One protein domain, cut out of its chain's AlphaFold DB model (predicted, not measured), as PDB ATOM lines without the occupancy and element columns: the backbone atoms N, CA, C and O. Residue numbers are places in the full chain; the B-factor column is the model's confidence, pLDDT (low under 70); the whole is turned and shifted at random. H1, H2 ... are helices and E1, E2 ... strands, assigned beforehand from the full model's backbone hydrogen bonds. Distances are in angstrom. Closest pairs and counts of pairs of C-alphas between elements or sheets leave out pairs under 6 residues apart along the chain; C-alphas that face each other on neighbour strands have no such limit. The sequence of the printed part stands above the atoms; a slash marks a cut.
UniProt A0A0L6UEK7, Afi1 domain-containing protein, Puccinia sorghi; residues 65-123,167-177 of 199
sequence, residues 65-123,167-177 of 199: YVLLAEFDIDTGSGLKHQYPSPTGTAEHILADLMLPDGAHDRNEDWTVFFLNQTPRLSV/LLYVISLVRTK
ATOM      1  N   TYR A  65      86.332  94.709 105.479       84.88
ATOM      2  CA  TYR A  65      85.904  94.727 104.084       84.88
ATOM      3  C   TYR A  65      86.908  95.508 103.235       84.88
ATOM      4  O   TYR A  65      87.532  96.454 103.716       84.88
ATOM      5  N   VAL A  66      87.016  95.133 101.964       86.62
ATOM      6  CA  VAL A  66      87.660  95.914 100.905       86.62
ATOM      7  C   VAL A  66      86.603  96.188  99.843       86.62
ATOM      8  O   VAL A  66      85.895  95.278  99.408       86.62
ATOM      9  N   LEU A  67      86.481  97.454  99.460       89.31
ATOM     10  CA  LEU A  67      85.432  97.967  98.587       89.31
ATOM     11  C   LEU A  67      86.081  98.713  97.422       89.31
ATOM     12  O   LEU A  67      87.039  99.455  97.630       89.31
ATOM     13  N   LEU A  68      85.541  98.549  96.216       89.69
ATOM     14  CA  LEU A  68      85.904  99.359  95.053       89.69
ATOM     15  C   LEU A  68      84.670 100.113  94.569       89.69
ATOM     16  O   LEU A  68      83.698  99.485  94.147       89.69
ATOM     17  N   ALA A  69      84.736 101.442  94.600       90.31
ATOM     18  CA  ALA A  69      83.792 102.330  93.934       90.31
ATOM     19  C   ALA A  69      84.486 103.021  92.756       90.31
ATOM     20  O   ALA A  69      85.675 103.331  92.821       90.31
ATOM     21  N   GLU A  70      83.734 103.265  91.690       87.19
ATOM     22  CA  GLU A  70      84.178 103.970  90.491       87.19
ATOM     23  C   GLU A  70      83.196 105.097  90.164       87.19
ATOM     24  O   GLU A  70      82.007 105.006  90.473       87.19
ATOM     25  N   PHE A  71      83.702 106.148  89.521       86.06
ATOM     26  CA  PHE A  71      82.893 107.235  88.982       86.06
ATOM     27  C   PHE A  71      82.881 107.155  87.457       86.06
ATOM     28  O   PHE A  71      83.942 107.148  86.829       86.06
ATOM     29  N   ASP A  72      81.688 107.141  86.881       85.31
ATOM     30  CA  ASP A  72      81.443 107.211  85.446       85.31
ATOM     31  C   ASP A  72      80.702 108.513  85.098       85.31
ATOM     32  O   ASP A  72      79.878 108.995  85.873       85.31
ATOM     33  N   ILE A  73      81.000 109.107  83.940       83.25
ATOM     34  CA  ILE A  73      80.467 110.435  83.585       83.25
ATOM     35  C   ILE A  73      78.993 110.415  83.160       83.25
ATOM     36  O   ILE A  73      78.326 111.439  83.291       83.25
ATOM     37  N   ASP A  74      78.496 109.276  82.669       87.75
ATOM     38  CA  ASP A  74      77.135 109.132  82.146       87.75
ATOM     39  C   ASP A  74      76.190 108.518  83.193       87.75
ATOM     40  O   ASP A  74      74.999 108.834  83.230       87.75
ATOM     41  N   THR A  75      76.717 107.644  84.059       86.56
ATOM     42  CA  THR A  75      75.955 106.879  85.064       86.56
ATOM     43  C   THR A  75      76.237 107.272  86.518       86.56
ATOM     44  O   THR A  75      75.439 106.931  87.391       86.56
ATOM     45  N   GLY A  76      77.303 108.033  86.790       88.31
ATOM     46  CA  GLY A  76      77.644 108.544  88.118       88.31
ATOM     47  C   GLY A  76      78.461 107.579  88.986       88.31
ATOM     48  O   GLY A  76      79.266 106.785  88.497       88.31
ATOM     49  N   SER A  77      78.286 107.690  90.304       89.94
ATOM     50  CA  SER A  77      78.973 106.876  91.313       89.94
ATOM     51  C   SER A  77      78.419 105.451  91.365       89.94
ATOM     52  O   SER A  77      77.216 105.249  91.516       89.94
ATOM     53  N   GLY A  78      79.289 104.438  91.312       91.44
ATOM     54  CA  GLY A  78      78.875 103.036  91.397       91.44
ATOM     55  C   GLY A  78      79.873 102.140  92.126       91.44
ATOM     56  O   GLY A  78      81.080 102.203  91.896       91.44
ATOM     57  N   LEU A  79      79.363 101.255  92.983       91.56
ATOM     58  CA  LEU A  79      80.160 100.220  93.639       91.56
ATOM     59  C   LEU A  79      80.377  99.051  92.666       91.56
ATOM     60  O   LEU A  79      79.429  98.568  92.052       91.56
ATOM     61  N   LYS A  80      81.622  98.599  92.503       91.31
ATOM     62  CA  LYS A  80      81.992  97.522  91.569       91.31
ATOM     63  C   LYS A  80      82.309  96.212  92.272       91.31
ATOM     64  O   LYS A  80      81.895  95.150  91.807       91.31
ATOM     65  N   HIS A  81      83.058  96.269  93.373       89.50
ATOM     66  CA  HIS A  81      83.524  95.076  94.084       89.50
ATOM     67  C   HIS A  81      83.385  95.220  95.595       89.50
ATOM     68  O   HIS A  81      83.629  96.285  96.162       89.50
ATOM     69  N   GLN A  82      83.034  94.102  96.233       91.06
ATOM     70  CA  GLN A  82      82.949  93.944  97.679       91.06
ATOM     71  C   GLN A  82      83.653  92.639  98.061       91.06
ATOM     72  O   GLN A  82      83.351  91.584  97.504       91.06
ATOM     73  N   TYR A  83      84.600  92.707  98.994       85.88
ATOM     74  CA  TYR A  83      85.331  91.557  99.529       85.88
ATOM     75  C   TYR A  83      85.360  91.642 101.065       85.88
ATOM     76  O   TYR A  83      85.529  92.747 101.582       85.88
ATOM     77  N   PRO A  84      85.232  90.531 101.819       84.00
ATOM     78  CA  PRO A  84      85.064  89.148 101.353       84.00
ATOM     79  C   PRO A  84      83.642  88.808 100.883       84.00
ATOM     80  O   PRO A  84      83.449  87.823 100.177       84.00
ATOM     81  N   SER A  85      82.654  89.611 101.270       83.81
ATOM     82  CA  SER A  85      81.232  89.401 100.998       83.81
ATOM     83  C   SER A  85      80.514  90.751 100.844       83.81
ATOM     84  O   SER A  85      81.062  91.781 101.255       83.81
ATOM     85  N   PRO A  86      79.299  90.783 100.261       84.62
ATOM     86  CA  PRO A  86      78.496  91.999 100.211       84.62
ATOM     87  C   PRO A  86      78.204  92.540 101.614       84.62
ATOM     88  O   PRO A  86      77.758  91.814 102.498       84.62
ATOM     89  N   THR A  87      78.408  93.839 101.804       81.94
ATOM     90  CA  THR A  87      78.321  94.526 103.100       81.94
ATOM     91  C   THR A  87      76.879  94.673 103.623       81.94
ATOM     92  O   THR A  87      76.678  95.118 104.749       81.94
ATOM     93  N   GLY A  88      75.857  94.350 102.819       81.62
ATOM     94  CA  GLY A  88      74.435  94.517 103.169       81.62
ATOM     95  C   GLY A  88      73.945  95.974 103.208       81.62
ATOM     96  O   GLY A  88      72.767  96.237 103.440       81.62
ATOM     97  N   THR A  89      74.840  96.933 102.952       82.62
ATOM     98  CA  THR A  89      74.538  98.365 102.803       82.62
ATOM     99  C   THR A  89      74.207  98.678 101.340       82.62
ATOM    100  O   THR A  89      74.745  98.038 100.440       82.62
ATOM    101  N   ALA A  90      73.328  99.655 101.090       86.75
ATOM    102  CA  ALA A  90      72.944 100.053  99.734       86.75
ATOM    103  C   ALA A  90      74.150 100.568  98.927       86.75
ATOM    104  O   ALA A  90      74.828 101.507  99.345       86.75
ATOM    105  N   GLU A  91      74.392  99.967  97.761       88.56
ATOM    106  CA  GLU A  91      75.625 100.155  96.983       88.56
ATOM    107  C   GLU A  91      75.825 101.590  96.480       88.56
ATOM    108  O   GLU A  91      76.934 102.108  96.561       88.56
ATOM    109  N   HIS A  92      74.753 102.253  96.032       87.50
ATOM    110  CA  HIS A  92      74.788 103.653  95.582       87.50
ATOM    111  C   HIS A  92      75.224 104.598  96.712       87.50
ATOM    112  O   HIS A  92      76.168 105.360  96.550       87.50
ATOM    113  N   ILE A  93      74.610 104.472  97.896       87.19
ATOM    114  CA  ILE A  93      74.962 105.275  99.080       87.19
ATOM    115  C   ILE A  93      76.419 105.030  99.490       87.19
ATOM    116  O   ILE A  93      77.116 105.952  99.902       87.19
ATOM    117  N   LEU A  94      76.892 103.788  99.376       87.75
ATOM    118  CA  LEU A  94      78.275 103.447  99.686       87.75
ATOM    119  C   LEU A  94      79.252 104.065  98.672       87.75
ATOM    120  O   LEU A  94      80.280 104.594  99.082       87.75
ATOM    121  N   ALA A  95      78.911 104.067  97.380       89.44
ATOM    122  CA  ALA A  95      79.703 104.706  96.333       89.44
ATOM    123  C   ALA A  95      79.759 106.237  96.485       89.44
ATOM    124  O   ALA A  95      80.848 106.802  96.414       89.44
ATOM    125  N   ASP A  96      78.628 106.890  96.777       87.75
ATOM    126  CA  ASP A  96      78.558 108.338  97.027       87.75
ATOM    127  C   ASP A  96      79.427 108.761  98.223       87.75
ATOM    128  O   ASP A  96      80.114 109.776  98.177       87.75
ATOM    129  N   LEU A  97      79.443 107.965  99.299       86.38
ATOM    130  CA  LEU A  97      80.287 108.227 100.472       86.38
ATOM    131  C   LEU A  97      81.778 107.951 100.210       86.38
ATOM    132  O   LEU A  97      82.642 108.566 100.840       86.38
ATOM    133  N   MET A  98      82.097 107.030  99.296       87.25
ATOM    134  CA  MET A  98      83.476 106.694  98.924       87.25
ATOM    135  C   MET A  98      84.124 107.718  97.988       87.25
ATOM    136  O   MET A  98      85.354 107.812  97.988       87.25
ATOM    137  N   LEU A  99      83.339 108.461  97.205       86.12
ATOM    138  CA  LEU A  99      83.804 109.339  96.129       86.12
ATOM    139  C   LEU A  99      83.460 110.807  96.452       86.12
ATOM    140  O   LEU A  99      82.333 111.230  96.209       86.12
ATOM    141  N   PRO A 100      84.396 111.611  97.000       81.50
ATOM    142  CA  PRO A 100      84.093 112.983  97.388       81.50
ATOM    143  C   PRO A 100      83.868 113.896  96.177       81.50
ATOM    144  O   PRO A 100      84.561 113.800  95.157       81.50
ATOM    145  N   ASP A 101      82.956 114.857  96.341       81.69
ATOM    146  CA  ASP A 101      82.759 115.950  95.390       81.69
ATOM    147  C   ASP A 101      84.089 116.650  95.070       81.69
ATOM    148  O   ASP A 101      84.871 117.007  95.953       81.69
ATOM    149  N   GLY A 102      84.354 116.856  93.777       77.25
ATOM    150  CA  GLY A 102      85.584 117.502  93.311       77.25
ATOM    151  C   GLY A 102      86.836 116.615  93.287       77.25
ATOM    152  O   GLY A 102      87.902 117.118  92.933       77.25
ATOM    153  N   ALA A 103      86.749 115.301  93.556       78.38
ATOM    154  CA  ALA A 103      87.890 114.379  93.406       78.38
ATOM    155  C   ALA A 103      88.582 114.486  92.025       78.38
ATOM    156  O   ALA A 103      89.797 114.318  91.900       78.38
ATOM    157  N   HIS A 104      87.813 114.810  90.979       76.25
ATOM    158  CA  HIS A 104      88.278 114.975  89.600       76.25
ATOM    159  C   HIS A 104      89.211 116.180  89.361       76.25
ATOM    160  O   HIS A 104      89.885 116.222  88.328       76.25
ATOM    161  N   ASP A 105      89.258 117.150  90.280       81.12
ATOM    162  CA  ASP A 105      90.178 118.298  90.226       81.12
ATOM    163  C   ASP A 105      91.529 118.011  90.901       81.12
ATOM    164  O   ASP A 105      92.469 118.804  90.799       81.12
ATOM    165  N   ARG A 106      91.644 116.861  91.571       79.25
ATOM    166  CA  ARG A 106      92.854 116.372  92.238       79.25
ATOM    167  C   ARG A 106      93.400 115.161  91.485       79.25
ATOM    168  O   ARG A 106      92.783 114.680  90.538       79.25
ATOM    169  N   ASN A 107      94.582 114.693  91.875       77.62
ATOM    170  CA  ASN A 107      95.167 113.445  91.368       77.62
ATOM    171  C   ASN A 107      94.895 112.260  92.308       77.62
ATOM    172  O   ASN A 107      94.749 111.123  91.862       77.62
ATOM    173  N   GLU A 108      94.885 112.536  93.611       78.62
ATOM    174  CA  GLU A 108      94.707 111.578  94.697       78.62
ATOM    175  C   GLU A 108      93.952 112.309  95.820       78.62
ATOM    176  O   GLU A 108      94.241 113.476  96.102       78.62
ATOM    177  N   ASP A 109      92.968 111.648  96.425       79.38
ATOM    178  CA  ASP A 109      92.204 112.134  97.577       79.38
ATOM    179  C   ASP A 109      91.937 110.966  98.545       79.38
ATOM    180  O   ASP A 109      91.961 109.796  98.151       79.38
ATOM    181  N   TRP A 110      91.715 111.258  99.824       78.44
ATOM    182  CA  TRP A 110      91.408 110.249 100.837       78.44
ATOM    183  C   TRP A 110      90.343 110.772 101.793       78.44
ATOM    184  O   TRP A 110      90.417 111.894 102.293       78.44
ATOM    185  N   THR A 111      89.348 109.937 102.076       76.19
ATOM    186  CA  THR A 111      88.246 110.281 102.978       76.19
ATOM    187  C   THR A 111      88.052 109.198 104.025       76.19
ATOM    188  O   THR A 111      88.360 108.023 103.815       76.19
ATOM    189  N   VAL A 112      87.545 109.602 105.187       76.88
ATOM    190  CA  VAL A 112      87.168 108.687 106.264       76.88
ATOM    191  C   VAL A 112      85.717 108.959 106.615       76.88
ATOM    192  O   VAL A 112      85.359 110.096 106.919       76.88
ATOM    193  N   PHE A 113      84.890 107.920 106.584       77.50
ATOM    194  CA  PHE A 113      83.490 108.000 106.984       77.50
ATOM    195  C   PHE A 113      83.103 106.820 107.877       77.50
ATOM    196  O   PHE A 113      83.737 105.762 107.879       77.50
ATOM    197  N   PHE A 114      82.059 107.028 108.674       80.19
ATOM    198  CA  PHE A 114      81.580 106.063 109.659       80.19
ATOM    199  C   PHE A 114      80.230 105.518 109.215       80.19
ATOM    200  O   PHE A 114      79.293 106.283 108.990       80.19
ATOM    201  N   LEU A 115      80.106 104.195 109.136       78.19
ATOM    202  CA  LEU A 115      78.826 103.541 108.904       78.19
ATOM    203  C   LEU A 115      78.265 103.046 110.240       78.19
ATOM    204  O   LEU A 115      78.839 102.175 110.899       78.19
ATOM    205  N   ASN A 116      77.108 103.588 110.627       71.38
ATOM    206  CA  ASN A 116      76.344 103.126 111.784       71.38
ATOM    207  C   ASN A 116      75.556 101.851 111.428       71.38
ATOM    208  O   ASN A 116      74.325 101.847 111.348       71.38
ATOM    209  N   GLN A 117      76.282 100.771 111.136       65.56
ATOM    210  CA  GLN A 117      75.690  99.478 110.813       65.56
ATOM    211  C   GLN A 117      75.099  98.851 112.074       65.56
ATOM    212  O   GLN A 117      75.804  98.318 112.929       65.56
ATOM    213  N   THR A 118      73.773  98.892 112.179       54.09
ATOM    214  CA  THR A 118      73.071  98.065 113.163       54.09
ATOM    215  C   THR A 118      73.232  96.579 112.801       54.09
ATOM    216  O   THR A 118      73.312  96.257 111.612       54.09
ATOM    217  N   PRO A 119      73.186  95.645 113.774       53.09
ATOM    218  CA  PRO A 119      73.308  94.202 113.511       53.09
ATOM    219  C   PRO A 119      72.274  93.609 112.532       53.09
ATOM    220  O   PRO A 119      72.386  92.455 112.137       53.09
ATOM    221  N   ARG A 120      71.245  94.382 112.153       50.28
ATOM    222  CA  ARG A 120      70.234  94.034 111.142       50.28
ATOM    223  C   ARG A 120      70.717  94.225 109.698       50.28
ATOM    224  O   ARG A 120      70.091  93.676 108.801       50.28
ATOM    225  N   LEU A 121      71.769  95.019 109.484       52.19
ATOM    226  CA  LEU A 121      72.326  95.349 108.164       52.19
ATOM    227  C   LEU A 121      73.686  94.685 107.907       52.19
ATOM    228  O   LEU A 121      74.104  94.579 106.760       52.19
ATOM    229  N   SER A 122      74.370  94.222 108.955       53.84
ATOM    230  CA  SER A 122      75.589  93.426 108.822       53.84
ATOM    231  C   SER A 122      75.254  91.993 108.409       53.84
ATOM    232  O   SER A 122      74.593  91.276 109.165       53.84
ATOM    233  N   VAL A 123      75.776  91.539 107.268       51.97
ATOM    234  CA  VAL A 123      75.835  90.102 106.968       51.97
ATOM    235  C   VAL A 123      76.703  89.433 108.034       51.97
ATOM    236  O   VAL A 123      77.861  89.801 108.235       51.97
ATOM    237  N   LEU A 167      80.374 100.571 115.456       69.06
ATOM    238  CA  LEU A 167      80.589 101.477 114.330       69.06
ATOM    239  C   LEU A 167      81.642 100.898 113.379       69.06
ATOM    240  O   LEU A 167      82.716 100.469 113.814       69.06
ATOM    241  N   LEU A 168      81.334 100.900 112.083       72.88
ATOM    242  CA  LEU A 168      82.262 100.477 111.043       72.88
ATOM    243  C   LEU A 168      83.006 101.706 110.505       72.88
ATOM    244  O   LEU A 168      82.395 102.670 110.040       72.88
ATOM    245  N   TYR A 169      84.331 101.660 110.595       74.94
ATOM    246  CA  TYR A 169      85.242 102.698 110.125       74.94
ATOM    247  C   TYR A 169      85.618 102.383 108.676       74.94
ATOM    248  O   TYR A 169      86.105 101.285 108.407       74.94
ATOM    249  N   VAL A 170      85.408 103.325 107.755       76.69
ATOM    250  CA  VAL A 170      85.796 103.177 106.347       76.69
ATOM    251  C   VAL A 170      86.843 104.225 106.002       76.69
ATOM    252  O   VAL A 170      86.647 105.409 106.265       76.69
ATOM    253  N   ILE A 171      87.944 103.779 105.398       80.69
ATOM    254  CA  ILE A 171      88.956 104.639 104.782       80.69
ATOM    255  C   ILE A 171      88.823 104.440 103.270       80.69
ATOM    256  O   ILE A 171      89.071 103.340 102.775       80.69
ATOM    257  N   SER A 172      88.413 105.483 102.552       77.56
ATOM    258  CA  SER A 172      88.390 105.501 101.089       77.56
ATOM    259  C   SER A 172      89.680 106.129 100.573       77.56
ATOM    260  O   SER A 172      90.080 107.200 101.032       77.56
ATOM    261  N   LEU A 173      90.327 105.469  99.612       79.81
ATOM    262  CA  LEU A 173      91.457 106.017  98.866       79.81
ATOM    263  C   LEU A 173      91.013 106.180  97.416       79.81
ATOM    264  O   LEU A 173      90.745 105.193  96.730       79.81
ATOM    265  N   VAL A 174      90.939 107.423  96.952       77.69
ATOM    266  CA  VAL A 174      90.431 107.767  95.626       77.69
ATOM    267  C   VAL A 174      91.597 108.223  94.765       77.69
ATOM    268  O   VAL A 174      92.272 109.205  95.068       77.69
ATOM    269  N   ARG A 175      91.838 107.510  93.663       73.00
ATOM    270  CA  ARG A 175      92.866 107.870  92.685       73.00
ATOM    271  C   ARG A 175      92.217 108.280  91.378       73.00
ATOM    272  O   ARG A 175      91.610 107.459  90.696       73.00
ATOM    273  N   THR A 176      92.388 109.538  91.004       71.69
ATOM    274  CA  THR A 176      91.761 110.125  89.824       71.69
ATOM    275  C   THR A 176      92.770 110.279  88.694       71.69
ATOM    276  O   THR A 176      93.754 111.018  88.759       71.69
ATOM    277  N   LYS A 177      92.510 109.571  87.593       72.94
ATOM    278  CA  LYS A 177      93.231 109.752  86.333       72.94
ATOM    279  C   LYS A 177      92.389 110.637  85.423       72.94
ATOM    280  O   LYS A 177      91.403 110.182  84.856       72.94
TER     281      LYS A 177
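Overview. This is residues 65 to 123 and 167 to 177 of the 199 residues of the protein "Afi1 domain-containing protein" of Puccinia sorghi (UniProt A0A0L6UEK7). Two separate antiparallel ribbons of two strands each, E1 with E2 and E3 with E4, make an elongated body, with E1 and E4 near each other. One short helix, H1, packs on the ribbon E1 E2, and its last residue, Met 98, reaches the ribbon E3 E4. The printed part has 70 residues with one named helix and four named strands, in the order E1 E2 H1 E3 E4; the class is mixed, helices and strands. It is compact, with a radius of gyration of the C-alphas of 12.3 A and spans of 37 by 23 by 18 A.

Along the chain. Find C-alpha 66 at (87.660, 95.914, 100.905); from there E1 runs 20.1 A through residues 66 to 72. E2 is residues 76 to 83, 21.9 A. H1, residues 91 to 98, begins at C-alpha 91 at (75.625, 100.155, 96.983) and is 10.4 A long. E3, residues 108 to 115, is 22.8 A long. E4, residues 168 to 175, runs 22.5 A to C-alpha 175 at (92.866, 107.870, 92.685).

Arrangement. E1 and E2 form a hairpin, antiparallel at 159 degrees; look at N 68 and O 81, 3.0 A apart. The closest C-alphas of E2 and H1 are those of Leu 79 and Ala 95, 5.3 A. In H1 every O i to N i+4 pair is within hydrogen-bond range. The closest C-alphas of H1 and E4 are those of Met 98 and Ser 172, 5.5 A. E3 and E4 are antiparallel at 162 degrees, with N 111 and O 172 at 3.0 A. E2 is apart from E3 and E4, and E1 from E3.

Size, cuts and confidence. The C-alphas farthest apart, of Asp 105 and Arg 120, are 37.7 A apart. Residues 124 to 166 are not printed, and C-alphas 123 and 167 are 14.4 A apart across this cut. Of the links printed whole, E1 to E2 is tight and the others are short. The pLDDT is under 70 at residues 117 to 123 and 167.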